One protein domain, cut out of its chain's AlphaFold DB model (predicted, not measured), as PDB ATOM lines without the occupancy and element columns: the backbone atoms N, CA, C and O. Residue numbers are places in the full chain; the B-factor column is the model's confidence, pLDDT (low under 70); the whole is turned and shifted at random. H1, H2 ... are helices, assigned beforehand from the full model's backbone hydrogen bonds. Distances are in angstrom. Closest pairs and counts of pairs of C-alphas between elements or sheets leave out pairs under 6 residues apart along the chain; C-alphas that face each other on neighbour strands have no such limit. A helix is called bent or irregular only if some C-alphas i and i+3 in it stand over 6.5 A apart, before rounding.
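AT A GLANCE: This is residues 2 to 93 of the 214 residues of an uncharacterized protein of Phytophthora fragariae (UniProt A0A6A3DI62). A long, open chain of helices: H1 and H2 lie side by side at one end, the small helices H3 and H4 form a corner partway along, and H5 and H6 make an open V at the other end. A link without a named element, residues 41 to 48, joins H4 to H5, and the two ends have few contacts with the rest. The printed part has 92 residues with six named helices, in the order H1 to H6, and no named strand; the class is all helix. It is extended, with a radius of gyration of the C-alphas of 19.4 A, and flat, spanning 54 by 38 by 19 A.

HOW THE PARTS SIT: H1, residues 2 to 9, and H2, residues 17 to 26, are close but not clearly touching; their closest C-alphas, those of Leu 7 and Tyr 19, are 7.5 A apart. They run opposite ways at a shallow tilt of 8 degrees. H2 and H3, residues 30 to 33, meet only through their link. H3 and H4, residues 35 to 40, touch only at the corner, the closest C-alphas being those of Glu 31 and Leu 37, 4.9 A apart. H4 is irregular: C-alphas 37 and 40 are 7.6 A apart. H5, residues 49 to 62, and H6, residues 69 to 92, are near each other, with 5 pairs of C-alphas within 10 A; the closest are 8.1 A apart. H1 and H2 are each apart from H4, H5 and H6. H3 and H4 are each apart from H5 and H6. Every O i to N i+4 pair is within hydrogen-bond range in H1, H2 and H6, against 8 of 10 in H5. In H4 it is 0 of 2, with 1 of 3 O i to N i+3 pairs within range, and H3 is too short for an O i to N i+4 pair.

IN THESE COORDINATES: H1 begins at C-alpha 2, (246.401, 236.555, 284.928), and is 10.6 A long from first to last C-alpha. H2 measures 13.2 A, H3 5.5 A and H4 10.2 A. H5 begins at C-alpha 49, (229.915, 249.577, 288.461), and measures 20.6 A. H6, the longest, measures 34.1 A and ends at C-alpha 92, (237.614, 253.599, 312.389).

THE WHOLE: The C-alphas farthest apart, those of Gly 11 and Pro 68, are 55.6 A apart. The printed part has no cut and no long link. Residues 48 to 54, of which 49 to 54 belong to H5, and residues 65 to 70 stand free. The mean pLDDT of the printed part is 78.9; residues 35 to 49 and 90 to 93 are under 70.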
ATOM      1  N   TYR A   2     247.481 236.241 285.895       80.12
ATOM      2  CA  TYR A   2     246.401 236.555 284.928       80.12
ATOM      3  C   TYR A   2     246.830 236.760 283.459       80.12
ATOM      4  O   TYR A   2     246.141 236.319 282.543       80.12
ATOM      5  N   ARG A   3     247.983 237.395 283.207       80.94
ATOM      6  CA  ARG A   3     248.473 237.653 281.841       80.94
ATOM      7  C   ARG A   3     248.769 236.362 281.068       80.94
ATOM      8  O   ARG A   3     248.484 236.270 279.876       80.94
ATOM      9  N   GLN A   4     249.336 235.363 281.745       82.12
ATOM     10  CA  GLN A   4     249.643 234.067 281.135       82.12
ATOM     11  C   GLN A   4     248.366 233.267 280.862       82.12
ATOM     12  O   GLN A   4     248.264 232.636 279.812       82.12
ATOM     13  N   ASP A   5     247.373 233.358 281.748       86.88
ATOM     14  CA  ASP A   5     246.069 232.710 281.571       86.88
ATOM     15  C   ASP A   5     245.269 233.329 280.411       86.88
ATOM     16  O   ASP A   5     244.655 232.617 279.609       86.88
ATOM     17  N   MET A   6     245.344 234.654 280.256       85.62
ATOM     18  CA  MET A   6     244.774 235.376 279.117       85.62
ATOM     19  C   MET A   6     245.450 234.963 277.803       85.62
ATOM     20  O   MET A   6     244.764 234.590 276.854       85.62
ATOM     21  N   LEU A   7     246.788 234.937 277.753       88.06
ATOM     22  CA  LEU A   7     247.519 234.461 276.573       88.06
ATOM     23  C   LEU A   7     247.183 233.011 276.231       88.06
ATOM     24  O   LEU A   7     247.028 232.687 275.059       88.06
ATOM     25  N   ARG A   8     247.032 232.140 277.233       90.19
ATOM     26  CA  ARG A   8     246.614 230.749 277.029       90.19
ATOM     27  C   ARG A   8     245.231 230.662 276.378       90.19
ATOM     28  O   ARG A   8     245.039 229.843 275.483       90.19
ATOM     29  N   SER A   9     244.299 231.524 276.781       89.56
ATOM     30  CA  SER A   9     242.950 231.605 276.199       89.56
ATOM     31  C   SER A   9     242.957 232.128 274.757       89.56
ATOM     32  O   SER A   9     242.120 231.728 273.955       89.56
ATOM     33  N   LEU A  10     243.944 232.957 274.404       89.19
ATOM     34  CA  LEU A  10     244.168 233.481 273.050       89.19
ATOM     35  C   LEU A  10     245.071 232.573 272.189       89.19
ATOM     36  O   LEU A  10     245.592 233.002 271.162       89.19
ATOM     37  N   GLY A  11     245.318 231.327 272.610       89.69
ATOM     38  CA  GLY A  11     246.167 230.390 271.866       89.69
ATOM     39  C   GLY A  11     247.641 230.807 271.797       89.69
ATOM     40  O   GLY A  11     248.321 230.519 270.817       89.69
ATOM     41  N   HIS A  12     248.132 231.503 272.824       88.44
ATOM     42  CA  HIS A  12     249.470 232.101 272.905       88.44
ATOM     43  C   HIS A  12     249.767 233.144 271.814       88.44
ATOM     44  O   HIS A  12     250.930 233.447 271.539       88.44
ATOM     45  N   ASN A  13     248.729 233.734 271.217       88.38
ATOM     46  CA  ASN A  13     248.883 234.779 270.218       88.38
ATOM     47  C   ASN A  13     249.082 236.158 270.867       88.38
ATOM     48  O   ASN A  13     248.128 236.827 271.252       88.38
ATOM     49  N   MET A  14     250.335 236.607 270.946       83.25
ATOM     50  CA  MET A  14     250.680 237.947 271.447       83.25
ATOM     51  C   MET A  14     250.337 239.086 270.471       83.25
ATOM     52  O   MET A  14     250.451 240.243 270.849       83.25
ATOM     53  N   LYS A  15     249.944 238.772 269.228       90.06
ATOM     54  CA  LYS A  15     249.481 239.750 268.225       90.06
ATOM     55  C   LYS A  15     247.962 239.791 268.108       90.06
ATOM     56  O   LYS A  15     247.417 240.302 267.131       90.06
ATOM     57  N   ASP A  16     247.269 239.151 269.041       91.12
ATOM     58  CA  ASP A  16     245.826 239.266 269.090       91.12
ATOM     59  C   ASP A  16     245.450 240.727 269.411       91.12
ATOM     60  O   ASP A  16     246.000 241.285 270.366       91.12
ATOM     61  N   PRO A  17     244.526 241.353 268.658       91.62
ATOM     62  CA  PRO A  17     244.122 242.738 268.897       91.62
ATOM     63  C   PRO A  17     243.652 242.998 270.332       91.62
ATOM     64  O   PRO A  17     243.847 244.094 270.858       91.62
ATOM     65  N   PHE A  18     243.052 241.999 270.987       90.75
ATOM     66  CA  PHE A  18     242.653 242.105 272.384       90.75
ATOM     67  C   PHE A  18     243.867 242.128 273.316       90.75
ATOM     68  O   PHE A  18     243.897 242.935 274.242       90.75
ATOM     69  N   TYR A  19     244.876 241.284 273.074       90.75
ATOM     70  CA  TYR A  19     246.094 241.270 273.887       90.75
ATOM     71  C   TYR A  19     246.877 242.578 273.749       90.75
ATOM     72  O   TYR A  19     247.289 243.142 274.758       90.75
ATOM     73  N   GLU A  20     247.031 243.092 272.525       92.88
ATOM     74  CA  GLU A  20     247.700 244.377 272.280       92.88
ATOM     75  C   GLU A  20     246.957 245.537 272.961       92.88
ATOM     76  O   GLU A  20     247.576 246.375 273.617       92.88
ATOM     77  N   TYR A  21     245.623 245.557 272.877       91.31
ATOM     78  CA  TYR A  21     244.808 246.551 273.574       91.31
ATOM     79  C   TYR A  21     244.938 246.438 275.098       91.31
ATOM     80  O   TYR A  21     245.105 247.450 275.780       91.31
ATOM     81  N   PHE A  22     244.867 245.221 275.637       90.56
ATOM     82  CA  PHE A  22     244.987 244.977 277.069       90.56
ATOM     83  C   PHE A  22     246.363 245.407 277.590       90.56
ATOM     84  O   PHE A  22     246.442 246.117 278.589       90.56
ATOM     85  N   ASP A  23     247.444 245.027 276.911       89.69
ATOM     86  CA  ASP A  23     248.807 245.362 277.335       89.69
ATOM     87  C   ASP A  23     249.080 246.872 277.251       89.69
ATOM     88  O   ASP A  23     249.716 247.441 278.134       89.69
ATOM     89  N   ALA A  24     248.540 247.556 276.238       91.50
ATOM     90  CA  ALA A  24     248.716 248.999 276.095       91.50
ATOM     91  C   ALA A  24     247.881 249.825 277.093       91.50
ATOM     92  O   ALA A  24     248.346 250.867 277.557       91.50
ATOM     93  N   ASN A  25     246.654 249.392 277.414       89.25
ATOM     94  CA  ASN A  25     245.681 250.227 278.136       89.25
ATOM     95  C   ASN A  25     245.360 249.740 279.548       89.25
ATOM     96  O   ASN A  25     245.154 250.564 280.428       89.25
ATOM     97  N   TRP A  26     245.268 248.428 279.762       87.06
ATOM     98  CA  TRP A  26     244.876 247.857 281.052       87.06
ATOM     99  C   TRP A  26     246.092 247.513 281.899       87.06
ATOM    100  O   TRP A  26     246.139 247.815 283.084       87.06
ATOM    101  N   GLU A  27     247.119 246.915 281.310       87.94
ATOM    102  CA  GLU A  27     248.318 246.563 282.064       87.94
ATOM    103  C   GLU A  27     249.060 247.797 282.599       87.94
ATOM    104  O   GLU A  27     249.600 247.767 283.707       87.94
ATOM    105  N   THR A  28     249.066 248.885 281.828       85.19
ATOM    106  CA  THR A  28     249.707 250.156 282.187       85.19
ATOM    107  C   THR A  28     249.042 250.830 283.387       85.19
ATOM    108  O   THR A  28     249.743 251.465 284.168       85.19
ATOM    109  N   CYS A  29     247.735 250.633 283.589       80.00
ATOM    110  CA  CYS A  29     246.974 251.172 284.722       80.00
ATOM    111  C   CYS A  29     246.607 250.113 285.776       80.00
ATOM    112  O   CYS A  29     245.663 250.294 286.542       80.00
ATOM    113  N   LYS A  30     247.346 248.998 285.855       82.56
ATOM    114  CA  LYS A  30     247.050 247.897 286.797       82.56
ATOM    115  C   LYS A  30     246.909 248.316 288.257       82.56
ATOM    116  O   LYS A  30     246.138 247.700 288.984       82.56
ATOM    117  N   GLU A  31     247.599 249.369 288.676       74.12
ATOM    118  CA  GLU A  31     247.496 249.908 290.034       74.12
ATOM    119  C   GLU A  31     246.097 250.473 290.347       74.12
ATOM    120  O   GLU A  31     245.688 250.499 291.503       74.12
ATOM    121  N   GLU A  32     245.321 250.845 289.326       72.94
ATOM    122  CA  GLU A  32     243.996 251.455 289.475       72.94
ATOM    123  C   GLU A  32     242.844 250.444 289.502       72.94
ATOM    124  O   GLU A  32     241.776 250.751 290.037       72.94
ATOM    125  N   TRP A  33     243.025 249.244 288.941       70.88
ATOM    126  CA  TRP A  33     241.947 248.249 288.811       70.88
ATOM    127  C   TRP A  33     242.235 246.905 289.479       70.88
ATOM    128  O   TRP A  33     241.290 246.175 289.771       70.88
ATOM    129  N   VAL A  34     243.497 246.571 289.762       72.75
ATOM    130  CA  VAL A  34     243.844 245.331 290.463       72.75
ATOM    131  C   VAL A  34     243.644 245.518 291.962       72.75
ATOM    132  O   VAL A  34     244.367 246.286 292.587       72.75
ATOM    133  N   ASP A  35     242.709 244.771 292.552       64.69
ATOM    134  CA  ASP A  35     242.303 244.934 293.957       64.69
ATOM    135  C   ASP A  35     243.479 245.005 294.945       64.69
ATOM    136  O   ASP A  35     243.510 245.909 295.769       64.69
ATOM    137  N   TYR A  36     244.488 244.131 294.824       67.50
ATOM    138  CA  TYR A  36     245.633 244.130 295.751       67.50
ATOM    139  C   TYR A  36     246.600 245.312 295.562       67.50
ATOM    140  O   TYR A  36     247.403 245.591 296.446       67.50
ATOM    141  N   LEU A  37     246.578 245.984 294.406       66.94
ATOM    142  CA  LEU A  37     247.378 247.192 294.159       66.94
ATOM    143  C   LEU A  37     246.617 248.469 294.536       66.94
ATOM    144  O   LEU A  37     247.234 249.513 294.729       66.94
ATOM    145  N   ARG A  38     245.292 248.377 294.686       65.25
ATOM    146  CA  ARG A  38     244.403 249.491 295.032       65.25
ATOM    147  C   ARG A  38     244.314 249.773 296.531       65.25
ATOM    148  O   ARG A  38     243.563 250.668 296.912       65.25
ATOM    149  N   ASP A  39     245.068 249.062 297.369       56.81
ATOM    150  CA  ASP A  39     244.989 249.157 298.837       56.81
ATOM    151  C   ASP A  39     245.184 250.588 299.376       56.81
ATOM    152  O   ASP A  39     244.622 250.940 300.412       56.81
ATOM    153  N   ASN A  40     245.913 251.447 298.653       56.88
ATOM    154  CA  ASN A  40     246.145 252.842 299.047       56.88
ATOM    155  C   ASN A  40     245.080 253.831 298.536       56.88
ATOM    156  O   ASN A  40     245.162 255.021 298.836       56.88
ATOM    157  N   VAL A  41     244.088 253.379 297.759       57.78
ATOM    158  CA  VAL A  41     243.039 254.243 297.198       57.78
ATOM    159  C   VAL A  41     241.719 253.983 297.930       57.78
ATOM    160  O   VAL A  41     241.127 252.913 297.760       57.78
ATOM    161  N   PRO A  42     241.195 254.947 298.714       57.66
ATOM    162  CA  PRO A  42     239.911 254.796 299.384       57.66
ATOM    163  C   PRO A  42     238.793 254.727 298.341       57.66
ATOM    164  O   PRO A  42     238.304 255.727 297.830       57.66
ATOM    165  N   HIS A  43     238.359 253.512 298.026       62.16
ATOM    166  CA  HIS A  43     237.330 253.258 297.020       62.16
ATOM    167  C   HIS A  43     235.908 253.470 297.569       62.16
ATOM    168  O   HIS A  43     234.948 253.168 296.870       62.16
ATOM    169  N   LEU A  44     235.741 253.946 298.816       61.19
ATOM    170  CA  LEU A  44     234.444 254.137 299.492       61.19
ATOM    171  C   LEU A  44     233.547 252.887 299.412       61.19
ATOM    172  O   LEU A  44     232.327 252.968 299.275       61.19
ATOM    173  N   ASN A  45     234.174 251.703 299.444       60.72
ATOM    174  CA  ASN A  45     233.538 250.403 299.215       60.72
ATOM    175  C   ASN A  45     232.922 250.243 297.796       60.72
ATOM    176  O   ASN A  45     232.262 249.258 297.521       60.72
ATOM    177  N   ASN A  46     233.136 251.139 296.837       65.69
ATOM    178  CA  ASN A  46     232.598 251.047 295.474       65.69
ATOM    179  C   ASN A  46     233.455 250.151 294.567       65.69
ATOM    180  O   ASN A  46     234.182 250.614 293.695       65.69
ATOM    181  N   HIS A  47     233.327 248.839 294.754       62.53
ATOM    182  CA  HIS A  47     234.054 247.837 293.963       62.53
ATOM    183  C   HIS A  47     233.378 247.468 292.636       62.53
ATOM    184  O   HIS A  47     233.961 246.774 291.813       62.53
ATOM    185  N   THR A  48     232.127 247.885 292.425       64.81
ATOM    186  CA  THR A  48     231.309 247.416 291.298       64.81
ATOM    187  C   THR A  48     230.598 248.570 290.611       64.81
ATOM    188  O   THR A  48     229.960 249.378 291.293       64.81
ATOM    189  N   ASN A  49     230.601 248.573 289.277       69.94
ATOM    190  CA  ASN A  49     229.915 249.577 288.461       69.94
ATOM    191  C   ASN A  49     228.428 249.730 288.843       69.94
ATOM    192  O   ASN A  49     227.958 250.839 289.057       69.94
ATOM    193  N   ASN A  50     227.726 248.621 289.112       73.25
ATOM    194  CA  ASN A  50     226.319 248.630 289.549       73.25
ATOM    195  C   ASN A  50     226.061 249.491 290.799       73.25
ATOM    196  O   ASN A  50     224.982 250.058 290.969       73.25
ATOM    197  N   ARG A  51     227.041 249.583 291.704       72.44
ATOM    198  CA  ARG A  51     226.926 250.371 292.937       72.44
ATOM    199  C   ARG A  51     227.118 251.861 292.662       72.44
ATOM    200  O   ARG A  51     226.380 252.671 293.216       72.44
ATOM    201  N   ILE A  52     228.041 252.193 291.760       75.38
ATOM    202  CA  ILE A  52     228.262 253.556 291.265       75.38
ATOM    203  C   ILE A  52     227.017 254.037 290.510       75.38
ATOM    204  O   ILE A  52     226.462 255.083 290.839       75.38
ATOM    205  N   GLU A  53     226.509 253.240 289.568       73.38
ATOM    206  CA  GLU A  53     225.294 253.547 288.801       73.38
ATOM    207  C   GLU A  53     224.064 253.710 289.701       73.38
ATOM    208  O   GLU A  53     223.287 254.649 289.523       73.38
ATOM    209  N   SER A  54     223.904 252.849 290.713       79.75
ATOM    210  CA  SER A  54     222.824 252.981 291.696       79.75
ATOM    211  C   SER A  54     222.940 254.269 292.521       79.75
ATOM    212  O   SER A  54     221.926 254.921 292.778       79.75
ATOM    213  N   GLY A  55     224.160 254.669 292.898       79.25
ATOM    214  CA  GLY A  55     224.429 255.946 293.565       79.25
ATOM    215  C   GLY A  55     224.020 257.140 292.703       79.25
ATOM    216  O   GLY A  55     223.216 257.965 293.137       79.25
ATOM    217  N   TRP A  56     224.473 257.176 291.448       79.44
ATOM    218  CA  TRP A  56     224.078 258.210 290.488       79.44
ATOM    219  C   TRP A  56     222.570 258.243 290.236       79.44
ATOM    220  O   TRP A  56     221.994 259.319 290.088       79.44
ATOM    221  N   GLY A  57     221.915 257.080 290.212       84.75
ATOM    222  CA  GLY A  57     220.464 256.981 290.082       84.75
ATOM    223  C   GLY A  57     219.719 257.676 291.221       84.75
ATOM    224  O   GLY A  57     218.739 258.367 290.963       84.75
ATOM    225  N   LYS A  58     220.203 257.550 292.462       83.12
ATOM    226  CA  LYS A  58     219.618 258.227 293.633       83.12
ATOM    227  C   LYS A  58     219.861 259.733 293.617       83.12
ATOM    228  O   LYS A  58     218.948 260.485 293.922       83.12
ATOM    229  N   ILE A  59     221.053 260.176 293.219       81.81
ATOM    230  CA  ILE A  59     221.378 261.610 293.122       81.81
ATOM    231  C   ILE A  59     220.439 262.309 292.130       81.81
ATOM    232  O   ILE A  59     219.879 263.354 292.443       81.81
ATOM    233  N   LYS A  60     220.180 261.684 290.976       83.62
ATOM    234  CA  LYS A  60     219.241 262.199 289.963       83.62
ATOM    235  C   LYS A  60     217.776 262.255 290.418       83.62
ATOM    236  O   LYS A  60     216.964 262.816 289.701       83.62
ATOM    237  N   GLN A  61     217.419 261.624 291.539       85.31
ATOM    238  CA  GLN A  61     216.078 261.738 292.131       85.31
ATOM    239  C   GLN A  61     215.964 262.921 293.098       85.31
ATOM    240  O   GLN A  61     214.851 263.302 293.444       85.31
ATOM    241  N   VAL A  62     217.097 263.441 293.576       80.69
ATOM    242  CA  VAL A  62     217.166 264.530 294.559       80.69
ATOM    243  C   VAL A  62     217.426 265.871 293.880       80.69
ATOM    244  O   VAL A  62     216.918 266.879 294.345       80.69
ATOM    245  N   VAL A  63     218.201 265.862 292.795       80.38
ATOM    246  CA  VAL A  63     218.543 267.043 291.995       80.38
ATOM    247  C   VAL A  63     217.562 267.189 290.839       80.38
ATOM    248  O   VAL A  63     217.387 266.232 290.076       80.38
ATOM    249  N   ASP A  64     217.002 268.385 290.663       79.50
ATOM    250  CA  ASP A  64     216.207 268.738 289.489       79.50
ATOM    251  C   ASP A  64     217.050 269.446 288.418       79.50
ATOM    252  O   ASP A  64     218.144 269.957 288.667       79.50
ATOM    253  N   ARG A  65     216.571 269.460 287.172       79.50
ATOM    254  CA  ARG A  65     217.285 270.130 286.069       79.50
ATOM    255  C   ARG A  65     217.267 271.648 286.190       79.50
ATOM    256  O   ARG A  65     218.106 272.312 285.584       79.50
ATOM    257  N   GLU A  66     216.283 272.167 286.902       84.69
ATOM    258  CA  GLU A  66     216.036 273.581 287.120       84.69
ATOM    259  C   GLU A  66     216.847 274.141 288.299       84.69
ATOM    260  O   GLU A  66     216.901 275.364 288.450       84.69
ATOM    261  N   ASP A  67     217.503 273.279 289.087       80.62
ATOM    262  CA  ASP A  67     218.351 273.699 290.202       80.62
ATOM    263  C   ASP A  67     219.535 274.536 289.691       80.62
ATOM    264  O   ASP A  67     220.204 274.169 288.710       80.62
ATOM    265  N   PRO A  68     219.835 275.674 290.338       87.94
ATOM    266  CA  PRO A  68     220.975 276.480 289.958       87.94
ATOM    267  C   PRO A  68     222.278 275.713 290.253       87.94
ATOM    268  O   PRO A  68     222.377 274.887 291.163       87.94
ATOM    269  N   ILE A  69     223.299 275.951 289.426       88.44
ATOM    270  CA  ILE A  69     224.534 275.145 289.406       88.44
ATOM    271  C   ILE A  69     225.248 275.141 290.766       88.44
ATOM    272  O   ILE A  69     225.851 274.138 291.144       88.44
ATOM    273  N   ASP A  70     225.200 276.247 291.500       89.62
ATOM    274  CA  ASP A  70     225.784 276.382 292.834       89.62
ATOM    275  C   ASP A  70     225.090 275.491 293.873       89.62
ATOM    276  O   ASP A  70     225.776 274.843 294.667       89.62
ATOM    277  N   GLU A  71     223.763 275.379 293.823       84.44
ATOM    278  CA  GLU A  71     222.984 274.489 294.692       84.44
ATOM    279  C   GLU A  71     223.252 273.012 294.370       84.44
ATOM    280  O   GLU A  71     223.478 272.199 295.276       84.44
ATOM    281  N   LEU A  72     223.352 272.671 293.082       85.75
ATOM    282  CA  LEU A  72     223.739 271.334 292.631       85.75
ATOM    283  C   LEU A  72     225.141 270.949 293.123       85.75
ATOM    284  O   LEU A  72     225.332 269.876 293.699       85.75
ATOM    285  N   ILE A  73     226.132 271.821 292.918       85.94
ATOM    286  CA  ILE A  73     227.511 271.563 293.353       85.94
ATOM    287  C   ILE A  73     227.569 271.428 294.876       85.94
ATOM    288  O   ILE A  73     228.194 270.490 295.371       85.94
ATOM    289  N   SER A  74     226.890 272.305 295.622       86.75
ATOM    290  CA  SER A  74     226.844 272.229 297.085       86.75
ATOM    291  C   SER A  74     226.242 270.906 297.566       86.75
ATOM    292  O   SER A  74     226.811 270.254 298.444       86.75
ATOM    293  N   THR A  75     225.156 270.457 296.934       81.94
ATOM    294  CA  THR A  75     224.504 269.180 297.250       81.94
ATOM    295  C   THR A  75     225.421 267.989 296.966       81.94
ATOM    296  O   THR A  75     225.517 267.074 297.784       81.94
ATOM    297  N   LEU A  76     226.136 267.993 295.836       83.62
ATOM    298  CA  LEU A  76     227.077 266.925 295.483       83.62
ATOM    299  C   LEU A  76     228.258 266.843 296.453       83.62
ATOM    300  O   LEU A  76     228.606 265.742 296.880       83.62
ATOM    301  N   VAL A  77     228.844 267.986 296.826       85.56
ATOM    302  CA  VAL A  77     229.945 268.041 297.798       85.56
ATOM    303  C   VAL A  77     229.483 267.508 299.153       85.56
ATOM    304  O   VAL A  77     230.128 266.623 299.706       85.56
ATOM    305  N   MET A  78     228.315 267.942 299.635       83.75
ATOM    306  CA  MET A  78     227.750 267.457 300.899       83.75
ATOM    307  C   MET A  78     227.514 265.936 300.887       83.75
ATOM    308  O   MET A  78     227.809 265.242 301.860       83.75
ATOM    309  N   LEU A  79     226.996 265.389 299.780       78.88
ATOM    310  CA  LEU A  79     226.789 263.946 299.622       78.88
ATOM    311  C   LEU A  79     228.107 263.162 299.593       78.88
ATOM    312  O   LEU A  79     228.173 262.054 300.134       78.88
ATOM    313  N   GLN A  80     229.146 263.720 298.969       81.00
ATOM    314  CA  GLN A  80     230.482 263.136 298.967       81.00
ATOM    315  C   GLN A  80     231.077 263.123 300.381       81.00
ATOM    316  O   GLN A  80     231.489 262.058 300.840       81.00
ATOM    317  N   GLU A  81     231.042 264.252 301.093       84.00
ATOM    318  CA  GLU A  81     231.515 264.368 302.479       84.00
ATOM    319  C   GLU A  81     230.826 263.342 303.388       84.00
ATOM    320  O   GLU A  81     231.487 262.588 304.099       84.00
ATOM    321  N   TRP A  82     229.500 263.207 303.290       80.69
ATOM    322  CA  TRP A  82     228.745 262.186 304.026       80.69
ATOM    323  C   TRP A  82     229.198 260.756 303.718       80.69
ATOM    324  O   TRP A  82     229.245 259.896 304.605       80.69
ATOM    325  N   SER A  83     229.500 260.470 302.452       77.44
ATOM    326  CA  SER A  83     229.992 259.158 302.036       77.44
ATOM    327  C   SER A  83     231.381 258.875 302.615       77.44
ATOM    328  O   SER A  83     231.624 257.772 303.111       77.44
ATOM    329  N   GLU A  84     232.273 259.865 302.591       75.94
ATOM    330  CA  GLU A  84     233.621 259.788 303.156       75.94
ATOM    331  C   GLU A  84     233.594 259.626 304.677       75.94
ATOM    332  O   GLU A  84     234.255 258.736 305.214       75.94
ATOM    333  N   GLU A  85     232.774 260.404 305.381       79.19
ATOM    334  CA  GLU A  85     232.590 260.286 306.828       79.19
ATOM    335  C   GLU A  85     232.062 258.911 307.222       79.19
ATOM    336  O   GLU A  85     232.554 258.299 308.175       79.19
ATOM    337  N   ARG A  86     231.081 258.386 306.480       76.12
ATOM    338  CA  ARG A  86     230.532 257.052 306.736       76.12
ATOM    339  C   ARG A  86     231.572 255.966 306.502       76.12
ATOM    340  O   ARG A  86     231.692 255.067 307.332       76.12
ATOM    341  N   TYR A  87     232.346 256.071 305.425       71.12
ATOM    342  CA  TYR A  87     233.454 255.161 305.150       71.12
ATOM    343  C   TYR A  87     234.517 255.223 306.250       71.12
ATOM    344  O   TYR A  87     234.917 254.193 306.786       71.12
ATOM    345  N   MET A  88     234.914 256.426 306.664       70.19
ATOM    346  CA  MET A  88     235.875 256.627 307.746       70.19
ATOM    347  C   MET A  88     235.350 256.112 309.078       70.19
ATOM    348  O   MET A  88     236.114 255.555 309.858       70.19
ATOM    349  N   LYS A  89     234.052 256.253 309.343       75.12
ATOM    350  CA  LYS A  89     233.410 255.670 310.516       75.12
ATOM    351  C   LYS A  89     233.432 254.147 310.455       75.12
ATOM    352  O   LYS A  89     233.808 253.542 311.441       75.12
ATOM    353  N   GLU A  90     233.094 253.521 309.332       67.56
ATOM    354  CA  GLU A  90     233.182 252.060 309.168       67.56
ATOM    355  C   GLU A  90     234.630 251.556 309.315       67.56
ATOM    356  O   GLU A  90     234.866 250.544 309.972       67.56
ATOM    357  N   PHE A  91     235.602 252.301 308.785       63.69
ATOM    358  CA  PHE A  91     237.028 252.000 308.904       63.69
ATOM    359  C   PHE A  91     237.558 252.173 310.339       63.69
ATOM    360  O   PHE A  91     238.353 251.363 310.816       63.69
ATOM    361  N   LYS A  92     237.124 253.225 311.048       62.56
ATOM    362  CA  LYS A  92     237.614 253.599 312.389       62.56
ATOM    363  C   LYS A  92     236.788 253.025 313.541       62.56
ATOM    364  O   LYS A  92     237.291 252.991 314.664       62.56
ATOM    365  N   CYS A  93     235.530 252.628 313.325       57.41
ATOM    366  CA  CYS A  93     234.652 252.166 314.396       57.41
ATOM    367  C   CYS A  93     235.225 250.897 315.027       57.41
ATOM    368  O   CYS A  93     235.259 249.818 314.438       57.41
TER     369      CYS A  93